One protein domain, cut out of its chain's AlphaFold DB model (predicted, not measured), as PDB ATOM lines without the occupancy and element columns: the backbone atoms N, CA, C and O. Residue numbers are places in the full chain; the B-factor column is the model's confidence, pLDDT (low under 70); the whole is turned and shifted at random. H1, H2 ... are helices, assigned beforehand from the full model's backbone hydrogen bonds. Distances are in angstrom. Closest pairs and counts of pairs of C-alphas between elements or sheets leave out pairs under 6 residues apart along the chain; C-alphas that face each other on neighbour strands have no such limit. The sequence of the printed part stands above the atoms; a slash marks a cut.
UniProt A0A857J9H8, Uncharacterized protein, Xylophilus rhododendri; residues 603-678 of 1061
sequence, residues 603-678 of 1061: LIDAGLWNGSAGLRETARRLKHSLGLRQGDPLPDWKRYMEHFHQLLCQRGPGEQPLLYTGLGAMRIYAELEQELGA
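This is residues 603 to 678 of the 1061 residues of an uncharacterized protein of Xylophilus rhododendri (UniProt A0A857J9H8). The longest helix, H4, crosses H2 at a wide angle, and H3 sits across the last turn of H2, so that the three long helices make a triangle, each about perpendicular to the other two. The short H1 makes a corner with the start of H2 and packs on the first part of H4, while residues 651 to 656 stick out as a free loop. The printed part has 76 residues with four named helices, H1, H2, H3 and H4 in chain order, and no named strand; the class is all helix. It is compact, with a radius of gyration of the C-alphas of 12.0 A, and elongated, spanning 38 by 23 by 17 A.

Find C-alpha 662 at (106.223, 105.528, 88.061); from there H4 runs 21.4 A to C-alpha 676 at (111.528, 89.895, 74.504). H2, residues 612 to 625, begins at (106.484, 104.449, 70.592) and is 19.8 A long. H3, residues 637 to 649, covers 15.9 A, and H1 is residues 607 to 610.

Look first at Ala 619 and Leu 672, the closest C-alphas of H2 and H4, 4.8 A apart; these helices touch, only just about perpendicular at 72 degrees. H2 is the hub, touching three helices. With residues 622 to 625 alone it touches H3, closest at the C-alphas of Ser 625 and His 643, 6.9 A, only just about perpendicular at 71 degrees. H3 and H4 are close but not clearly touching: the closest C-alphas, of Tyr 640 and Tyr 669, are 7.6 A apart. H1 touches H4 at the C-alphas of Trp 609 and Gly 664, 5.7 A, and touches H2 only at the corner, where those of Trp 609 and Leu 615 are 4.1 A apart. H1 and H3 are apart. In H2, H3 and H4 every O i to N i+4 pair is within hydrogen-bond range; H1 is too short for such a pair.

The C-alphas of Gly 654 and Ala 678, the two farthest apart, are 39.2 A from each other. The printed part has no cut; the links H2 to H3 and H3 to H4 are long. Mean pLDDT of the printed part is 88.7, and residue 653 is under 70.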
ATOM      1  N   LEU A 603     114.018 115.094  86.054       85.88
ATOM      2  CA  LEU A 603     113.328 113.871  85.645       85.88
ATOM      3  C   LEU A 603     114.007 113.242  84.422       85.88
ATOM      4  O   LEU A 603     114.583 113.947  83.595       85.88
ATOM      5  N   ILE A 604     113.899 111.920  84.282       88.44
ATOM      6  CA  ILE A 604     114.183 111.226  83.020       88.44
ATOM      7  C   ILE A 604     113.327 111.854  81.917       88.44
ATOM      8  O   ILE A 604     112.119 112.037  82.104       88.44
ATOM      9  N   ASP A 605     113.943 112.134  80.764       84.69
ATOM     10  CA  ASP A 605     113.240 112.696  79.617       84.69
ATOM     11  C   ASP A 605     112.032 111.834  79.232       84.69
ATOM     12  O   ASP A 605     112.124 110.631  78.968       84.69
ATOM     13  N   ALA A 606     110.872 112.479  79.198       84.56
ATOM     14  CA  ALA A 606     109.621 111.869  78.808       84.56
ATOM     15  C   ALA A 606     109.646 111.338  77.365       84.56
ATOM     16  O   ALA A 606     108.931 110.379  77.071       84.56
ATOM     17  N   GLY A 607     110.484 111.899  76.480       83.12
ATOM     18  CA  GLY A 607     110.692 111.405  75.113       83.12
ATOM     19  C   GLY A 607     111.098 109.928  75.049       83.12
ATOM     20  O   GLY A 607     110.704 109.218  74.125       83.12
ATOM     21  N   LEU A 608     111.770 109.427  76.093       84.56
ATOM     22  CA  LEU A 608     112.214 108.034  76.209       84.56
ATOM     23  C   LEU A 608     111.077 107.033  76.449       84.56
ATOM     24  O   LEU A 608     111.297 105.835  76.331       84.56
ATOM     25  N   TRP A 609     109.870 107.481  76.807       85.19
ATOM     26  CA  TRP A 609     108.759 106.567  77.109       85.19
ATOM     27  C   TRP A 609     107.366 107.056  76.693       85.19
ATOM     28  O   TRP A 609     106.415 106.270  76.726       85.19
ATOM     29  N   ASN A 610     107.203 108.318  76.279       79.19
ATOM     30  CA  ASN A 610     105.928 108.836  75.782       79.19
ATOM     31  C   ASN A 610     105.643 108.420  74.334       79.19
ATOM     32  O   ASN A 610     104.498 108.059  74.046       79.19
ATOM     33  N   GLY A 611     106.657 108.421  73.463       77.56
ATOM     34  CA  GLY A 611     106.547 108.008  72.061       77.56
ATOM     35  C   GLY A 611     106.906 106.537  71.843       77.56
ATOM     36  O   GLY A 611     107.791 106.014  72.513       77.56
ATOM     37  N   SER A 612     106.249 105.873  70.888       79.19
ATOM     38  CA  SER A 612     106.484 104.449  70.592       79.19
ATOM     39  C   SER A 612     107.932 104.155  70.187       79.19
ATOM     40  O   SER A 612     108.484 103.148  70.613       79.19
ATOM     41  N   ALA A 613     108.563 105.046  69.411       77.75
ATOM     42  CA  ALA A 613     109.954 104.889  68.985       77.75
ATOM     43  C   ALA A 613     110.937 104.996  70.166       77.75
ATOM     44  O   ALA A 613     111.730 104.085  70.382       77.75
ATOM     45  N   GLY A 614     110.836 106.061  70.972       82.00
ATOM     46  CA  GLY A 614     111.695 106.260  72.145       82.00
ATOM     47  C   GLY A 614     111.501 105.189  73.221       82.00
ATOM     48  O   GLY A 614     112.480 104.685  73.769       82.00
ATOM     49  N   LEU A 615     110.251 104.778  73.461       88.19
ATOM     50  CA  LEU A 615     109.903 103.694  74.382       88.19
ATOM     51  C   LEU A 615     110.553 102.369  73.963       88.19
ATOM     52  O   LEU A 615     111.174 101.699  74.789       88.19
ATOM     53  N   ARG A 616     110.460 102.033  72.674       87.69
ATOM     54  CA  ARG A 616     111.056 100.825  72.101       87.69
ATOM     55  C   ARG A 616     112.577 100.856  72.152       87.69
ATOM     56  O   ARG A 616     113.192  99.883  72.575       87.69
ATOM     57  N   GLU A 617     113.183 101.969  71.755       89.06
ATOM     58  CA  GLU A 617     114.637 102.120  71.780       89.06
ATOM     59  C   GLU A 617     115.181 102.011  73.209       89.06
ATOM     60  O   GLU A 617     116.130 101.277  73.476       89.06
ATOM     61  N   THR A 618     114.508 102.641  74.170       92.38
ATOM     62  CA  THR A 618     114.863 102.533  75.590       92.38
ATOM     63  C   THR A 618     114.725 101.098  76.099       92.38
ATOM     64  O   THR A 618     115.615 100.601  76.793       92.38
ATOM     65  N   ALA A 619     113.657 100.393  75.716       93.62
ATOM     66  CA  ALA A 619     113.475  98.982  76.043       93.62
ATOM     67  C   ALA A 619     114.570  98.090  75.430       93.62
ATOM     68  O   ALA A 619     115.070  97.195  76.108       93.62
ATOM     69  N   ARG A 620     115.015  98.357  74.196       92.50
ATOM     70  CA  ARG A 620     116.132  97.641  73.550       92.50
ATOM     71  C   ARG A 620     117.467  97.899  74.236       92.50
ATOM     72  O   ARG A 620     118.211  96.954  74.484       92.50
ATOM     73  N   ARG A 621     117.750  99.150  74.606       93.81
ATOM     74  CA  ARG A 621     118.943  99.500  75.390       93.81
ATOM     75  C   ARG A 621     118.947  98.785  76.742       93.81
ATOM     76  O   ARG A 621     119.989  98.281  77.154       93.81
ATOM     77  N   LEU A 622     117.788  98.674  77.396       95.62
ATOM     78  CA  LEU A 622     117.642  97.893  78.626       95.62
ATOM     79  C   LEU A 622     117.814  96.395  78.390       95.62
ATOM     80  O   LEU A 622     118.573  95.772  79.123       95.62
ATOM     81  N   LYS A 623     117.186  95.825  77.354       95.12
ATOM     82  CA  LYS A 623     117.373  94.424  76.934       95.12
ATOM     83  C   LYS A 623     118.861  94.106  76.752       95.12
ATOM     84  O   LYS A 623     119.347  93.134  77.324       95.12
ATOM     85  N   HIS A 624     119.588  94.966  76.037       93.69
ATOM     86  CA  HIS A 624     121.030  94.843  75.830       93.69
ATOM     87  C   HIS A 624     121.822  94.972  77.140       93.69
ATOM     88  O   HIS A 624     122.645  94.113  77.441       93.69
ATOM     89  N   SER A 625     121.547  95.998  77.954       93.75
ATOM     90  CA  SER A 625     122.201  96.204  79.259       93.75
ATOM     91  C   SER A 625     121.996  95.025  80.217       93.75
ATOM     92  O   SER A 625     122.910  94.654  80.950       93.75
ATOM     93  N   LEU A 626     120.815  94.407  80.186       94.94
ATOM     94  CA  LEU A 626     120.465  93.234  80.984       94.94
ATOM     95  C   LEU A 626     121.054  91.925  80.430       94.94
ATOM     96  O   LEU A 626     120.965  90.898  81.111       94.94
ATOM     97  N   GLY A 627     121.633  91.948  79.223       93.00
ATOM     98  CA  GLY A 627     122.156  90.772  78.527       93.00
ATOM     99  C   GLY A 627     121.070  89.801  78.059       93.00
ATOM    100  O   GLY A 627     121.338  88.607  77.952       93.00
ATOM    101  N   LEU A 628     119.847  90.290  77.828       93.44
ATOM    102  CA  LEU A 628     118.698  89.460  77.473       93.44
ATOM    103  C   LEU A 628     118.584  89.272  75.961       93.44
ATOM    104  O   LEU A 628     118.715  90.209  75.167       93.44
ATOM    105  N   ARG A 629     118.274  88.046  75.566       88.69
ATOM    106  CA  ARG A 629     117.952  87.644  74.202       88.69
ATOM    107  C   ARG A 629     116.444  87.597  74.010       88.69
ATOM    108  O   ARG A 629     115.650  87.712  74.937       88.69
ATOM    109  N   GLN A 630     116.034  87.506  72.756       83.88
ATOM    110  CA  GLN A 630     114.638  87.268  72.416       83.88
ATOM    111  C   GLN A 630     114.205  85.890  72.929       83.88
ATOM    112  O   GLN A 630     114.992  84.950  72.887       83.88
ATOM    113  N   GLY A 631     112.985  85.787  73.450       79.75
ATOM    114  CA  GLY A 631     112.467  84.594  74.120       79.75
ATOM    115  C   GLY A 631     112.881  84.447  75.588       79.75
ATOM    116  O   GLY A 631     112.278  83.641  76.294       79.75
ATOM    117  N   ASP A 632     113.849  85.231  76.077       85.62
ATOM    118  CA  ASP A 632     114.232  85.181  77.489       85.62
ATOM    119  C   ASP A 632     113.072  85.633  78.399       85.62
ATOM    120  O   ASP A 632     112.269  86.501  78.025       85.62
ATOM    121  N   PRO A 633     112.973  85.083  79.624       85.69
ATOM    122  CA  PRO A 633     111.984  85.535  80.588       85.69
ATOM    123  C   PRO A 633     112.227  86.999  80.976       85.69
ATOM    124  O   PRO A 633     113.363  87.466  81.075       85.69
ATOM    125  N   LEU A 634     111.135  87.720  81.247       88.06
ATOM    126  CA  LEU A 634     111.210  89.086  81.758       88.06
ATOM    127  C   LEU A 634     111.956  89.086  83.108       88.06
ATOM    128  O   LEU A 634     111.630  88.259  83.963       88.06
ATOM    129  N   PRO A 635     112.935  89.982  83.329       91.75
ATOM    130  CA  PRO A 635     113.651  90.037  84.594       91.75
ATOM    131  C   PRO A 635     112.703  90.436  85.728       91.75
ATOM    132  O   PRO A 635     111.713  91.151  85.517       91.75
ATOM    133  N   ASP A 636     113.034  90.009  86.948       92.19
ATOM    134  CA  ASP A 636     112.331  90.491  88.131       92.19
ATOM    135  C   ASP A 636     112.449  92.019  88.263       92.19
ATOM    136  O   ASP A 636     113.336  92.669  87.694       92.19
ATOM    137  N   TRP A 637     111.516  92.609  89.010       93.19
ATOM    138  CA  TRP A 637     111.429  94.059  89.139       93.19
ATOM    139  C   TRP A 637     112.698  94.684  89.727       93.19
ATOM    140  O   TRP A 637     113.077  95.787  89.341       93.19
ATOM    141  N   LYS A 638     113.364  93.989  90.654       95.25
ATOM    142  CA  LYS A 638     114.562  94.500  91.320       95.25
ATOM    143  C   LYS A 638     115.709  94.624  90.318       95.25
ATOM    144  O   LYS A 638     116.254  95.714  90.165       95.25
ATOM    145  N   ARG A 639     116.002  93.550  89.581       95.75
ATOM    146  CA  ARG A 639     117.025  93.523  88.530       95.75
ATOM    147  C   ARG A 639     116.707  94.518  87.417       95.75
ATOM    148  O   ARG A 639     117.598  95.219  86.948       95.75
ATOM    149  N   TYR A 640     115.440  94.628  87.014       96.81
ATOM    150  CA  TYR A 640     115.012  95.650  86.060       96.81
ATOM    151  C   TYR A 640     115.318  97.067  86.561       96.81
ATOM    152  O   TYR A 640     115.932  97.846  85.835       96.81
ATOM    153  N   MET A 641     114.919  97.401  87.793       96.38
ATOM    154  CA  MET A 641     115.098  98.746  88.338       96.38
ATOM    155  C   MET A 641     116.569  99.108  88.548       96.38
ATOM    156  O   MET A 641     116.929 100.262  88.333       96.38
ATOM    157  N   GLU A 642     117.424  98.147  88.909       95.25
ATOM    158  CA  GLU A 642     118.875  98.352  89.009       95.25
ATOM    159  C   GLU A 642     119.462  98.816  87.666       95.25
ATOM    160  O   GLU A 642     120.119  99.855  87.604       95.25
ATOM    161  N   HIS A 643     119.152  98.109  86.576       96.12
ATOM    162  CA  HIS A 643     119.605  98.483  85.234       96.12
ATOM    163  C   HIS A 643     118.911  99.742  84.701       96.12
ATOM    164  O   HIS A 643     119.540 100.557  84.030       96.12
ATOM    165  N   PHE A 644     117.634  99.943  85.026       96.19
ATOM    166  CA  PHE A 644     116.907 101.171  84.713       96.19
ATOM    167  C   PHE A 644     117.579 102.389  85.356       96.19
ATOM    168  O   PHE A 644     117.812 103.390  84.680       96.19
ATOM    169  N   HIS A 645     117.942 102.308  86.640       94.75
ATOM    170  CA  HIS A 645     118.638 103.392  87.331       94.75
ATOM    171  C   HIS A 645     120.036 103.618  86.769       94.75
ATOM    172  O   HIS A 645     120.407 104.768  86.551       94.75
ATOM    173  N   GLN A 646     120.785 102.551  86.489       92.62
ATOM    174  CA  GLN A 646     122.111 102.658  85.877       92.62
ATOM    175  C   GLN A 646     122.058 103.332  84.506       92.62
ATOM    176  O   GLN A 646     122.837 104.238  84.233       92.62
ATOM    177  N   LEU A 647     121.121 102.919  83.653       93.00
ATOM    178  CA  LEU A 647     121.045 103.394  82.278       93.00
ATOM    179  C   LEU A 647     120.431 104.794  82.161       93.00
ATOM    180  O   LEU A 647     120.824 105.549  81.274       93.00
ATOM    181  N   LEU A 648     119.432 105.114  82.991       93.12
ATOM    182  CA  LEU A 648     118.574 106.286  82.785       93.12
ATOM    183  C   LEU A 648     118.591 107.293  83.941       93.12
ATOM    184  O   LEU A 648     118.264 108.455  83.715       93.12
ATOM    185  N   CYS A 649     118.950 106.885  85.165       90.88
ATOM    186  CA  CYS A 649     118.988 107.791  86.321       90.88
ATOM    187  C   CYS A 649     120.388 108.316  86.653       90.88
ATOM    188  O   CYS A 649     120.498 109.359  87.300       90.88
ATOM    189  N   GLN A 650     121.450 107.610  86.266       87.38
ATOM    190  CA  GLN A 650     122.816 108.040  86.554       87.38
ATOM    191  C   GLN A 650     123.217 109.238  85.690       87.38
ATOM    192  O   GLN A 650     122.916 109.308  84.500       87.38
ATOM    193  N   ARG A 651     123.910 110.184  86.322       77.00
ATOM    194  CA  ARG A 651     124.562 111.332  85.688       77.00
ATOM    195  C   ARG A 651     126.064 111.285  85.960       77.00
ATOM    196  O   ARG A 651     126.529 110.398  86.678       77.00
ATOM    197  N   GLY A 652     126.813 112.208  85.354       78.69
ATOM    198  CA  GLY A 652     128.262 112.303  85.523       78.69
ATOM    199  C   GLY A 652     128.696 112.447  86.995       78.69
ATOM    200  O   GLY A 652     127.876 112.763  87.863       78.69
ATOM    201  N   PRO A 653     129.984 112.210  87.307       69.00
ATOM    202  CA  PRO A 653     130.500 112.309  88.671       69.00
ATOM    203  C   PRO A 653     130.202 113.684  89.291       69.00
ATOM    204  O   PRO A 653     130.605 114.707  88.748       69.00
ATOM    205  N   GLY A 654     129.506 113.708  90.434       73.75
ATOM    206  CA  GLY A 654     129.152 114.939  91.160       73.75
ATOM    207  C   GLY A 654     127.753 115.500  90.871       73.75
ATOM    208  O   GLY A 654     127.297 116.385  91.594       73.75
ATOM    209  N   GLU A 655     127.030 114.967  89.884       80.31
ATOM    210  CA  GLU A 655     125.662 115.392  89.581       80.31
ATOM    211  C   GLU A 655     124.607 114.584  90.353       80.31
ATOM    212  O   GLU A 655     124.757 113.387  90.608       80.31
ATOM    213  N   GLN A 656     123.493 115.231  90.716       81.00
ATOM    214  CA  GLN A 656     122.369 114.527  91.336       81.00
ATOM    215  C   GLN A 656     121.705 113.574  90.328       81.00
ATOM    216  O   GLN A 656     121.475 113.980  89.187       81.00
ATOM    217  N   PRO A 657     121.341 112.342  90.734       87.38
ATOM    218  CA  PRO A 657     120.675 111.399  89.848       87.38
ATOM    219  C   PRO A 657     119.314 111.929  89.390       87.38
ATOM    220  O   PRO A 657     118.591 112.590  90.144       87.38
ATOM    221  N   LEU A 658     118.951 111.598  88.153       90.12
ATOM    222  CA  LEU A 658     117.632 111.893  87.610       90.12
ATOM    223  C   LEU A 658     116.569 111.066  88.338       90.12
ATOM    224  O   LEU A 658     116.684 109.851  88.506       90.12
ATOM    225  N   LEU A 659     115.495 111.734  88.738       91.75
ATOM    226  CA  LEU A 659     114.272 111.126  89.238       91.75
ATOM    227  C   LEU A 659     113.454 110.566  88.070       91.75
ATOM    228  O   LEU A 659     113.659 110.909  86.909       91.75
ATOM    229  N   TYR A 660     112.476 109.722  88.365       93.12
ATOM    230  CA  TYR A 660     111.608 109.136  87.348       93.12
ATOM    231  C   TYR A 660     110.162 109.132  87.818       93.12
ATOM    232  O   TYR A 660     109.872 109.170  89.014       93.12
ATOM    233  N   THR A 661     109.240 109.078  86.861       93.12
ATOM    234  CA  THR A 661     107.825 108.857  87.163       93.12
ATOM    235  C   THR A 661     107.547 107.361  87.185       93.12
ATOM    236  O   THR A 661     108.141 106.588  86.424       93.12
ATOM    237  N   GLY A 662     106.600 106.935  88.020       93.62
ATOM    238  CA  GLY A 662     106.223 105.528  88.061       93.62
ATOM    239  C   GLY A 662     105.577 105.050  86.760       93.62
ATOM    240  O   GLY A 662     105.741 103.894  86.379       93.62
ATOM    241  N   LEU A 663     104.920 105.957  86.025       92.25
ATOM    242  CA  LEU A 663     104.347 105.663  84.714       92.25
ATOM    243  C   LEU A 663     105.430 105.348  83.675       92.25
ATOM    244  O   LEU A 663     105.283 104.373  82.943       92.25
ATOM    245  N   GLY A 664     106.507 106.137  83.622       92.44
ATOM    246  CA  GLY A 664     107.610 105.901  82.690       92.44
ATOM    247  C   GLY A 664     108.310 104.571  82.953       92.44
ATOM    248  O   GLY A 664     108.429 103.752  82.043       92.44
ATOM    249  N   ALA A 665     108.664 104.308  84.215       94.69
ATOM    250  CA  ALA A 665     109.285 103.044  84.612       94.69
ATOM    251  C   ALA A 665     108.393 101.832  84.291       94.69
ATOM    252  O   ALA A 665     108.884 100.837  83.763       94.69
ATOM    253  N   MET A 666     107.082 101.910  84.545       94.38
ATOM    254  CA  MET A 666     106.168 100.797  84.264       94.38
ATOM    255  C   MET A 666     105.910 100.604  82.760       94.38
ATOM    256  O   MET A 666     105.785  99.469  82.301       94.38
ATOM    257  N   ARG A 667     105.852 101.685  81.967       93.00
ATOM    258  CA  ARG A 667     105.702 101.594  80.503       93.00
ATOM    259  C   ARG A 667     106.920 100.955  79.852       93.00
ATOM    260  O   ARG A 667     106.737 100.082  79.014       93.00
ATOM    261  N   ILE A 668     108.125 101.349  80.254       94.44
ATOM    262  CA  ILE A 668     109.366 100.757  79.740       94.44
ATOM    263  C   ILE A 668     109.453  99.272  80.117       94.44
ATOM    264  O   ILE A 668     109.816  98.460  79.274       94.44
ATOM    265  N   TYR A 669     109.037  98.891  81.330       93.44
ATOM    266  CA  TYR A 669     108.976  97.482  81.734       93.44
ATOM    267  C   TYR A 669     108.002  96.669  80.867       93.44
ATOM    268  O   TYR A 669     108.328  95.574  80.414       93.44
ATOM    269  N   ALA A 670     106.819  97.226  80.585       90.00
ATOM    270  CA  ALA A 670     105.835  96.597  79.707       90.00
ATOM    271  C   ALA A 670     106.297  96.531  78.239       90.00
ATOM    272  O   ALA A 670     105.932  95.596  77.533       90.00
ATOM    273  N   GLU A 671     107.089  97.496  77.768       91.94
ATOM    274  CA  GLU A 671     107.673  97.461  76.421       91.94
ATOM    275  C   GLU A 671     108.823  96.451  76.327       91.94
ATOM    276  O   GLU A 671     108.909  95.711  75.352       91.94
ATOM    277  N   LEU A 672     109.671  96.355  77.358       92.31
ATOM    278  CA  LEU A 672     110.714  95.331  77.446       92.31
ATOM    279  C   LEU A 672     110.107  93.929  77.325       92.31
ATOM    280  O   LEU A 672     110.633  93.082  76.610       92.31
ATOM    281  N   GLU A 673     108.954  93.706  77.955       89.06
ATOM    282  CA  GLU A 673     108.186  92.471  77.809       89.06
ATOM    283  C   GLU A 673     107.766  92.182  76.359       89.06
ATOM    284  O   GLU A 673     107.788  91.024  75.938       89.06
ATOM    285  N   GLN A 674     107.431  93.211  75.578       86.19
ATOM    286  CA  GLN A 674     107.107  93.062  74.155       86.19
ATOM    287  C   GLN A 674     108.357  92.785  73.309       86.19
ATOM    288  O   GLN A 674     108.315  91.915  72.443       86.19
ATOM    289  N   GLU A 675     109.479  93.460  73.576       87.62
ATOM    290  CA  GLU A 675     110.743  93.272  72.840       87.62
ATOM    291  C   GLU A 675     111.416  91.913  73.103       87.62
ATOM    292  O   GLU A 675     112.203  91.433  72.280       87.62
ATOM    293  N   LEU A 676     111.129  91.281  74.242       87.38
ATOM    294  CA  LEU A 676     111.528  89.895  74.504       87.38
ATOM    295  C   LEU A 676     110.627  88.897  73.765       87.38
ATOM    296  O   LEU A 676     111.092  87.821  73.418       87.38
ATOM    297  N   GLY A 677     109.369  89.255  73.491       77.56
ATOM    298  CA  GLY A 677     108.385  88.384  72.844       77.56
ATOM    299  C   GLY A 677     108.260  88.516  71.321       77.56
ATOM    300  O   GLY A 677     107.428  87.827  70.750       77.56
ATOM    301  N   ALA A 678     109.004  89.394  70.642       73.75
ATOM    302  CA  ALA A 678     108.964  89.456  69.175       73.75
ATOM    303  C   ALA A 678     109.451  88.125  68.546       73.75
ATOM    304  O   ALA A 678     110.152  87.357  69.205       73.75
TER     305      ALA A 678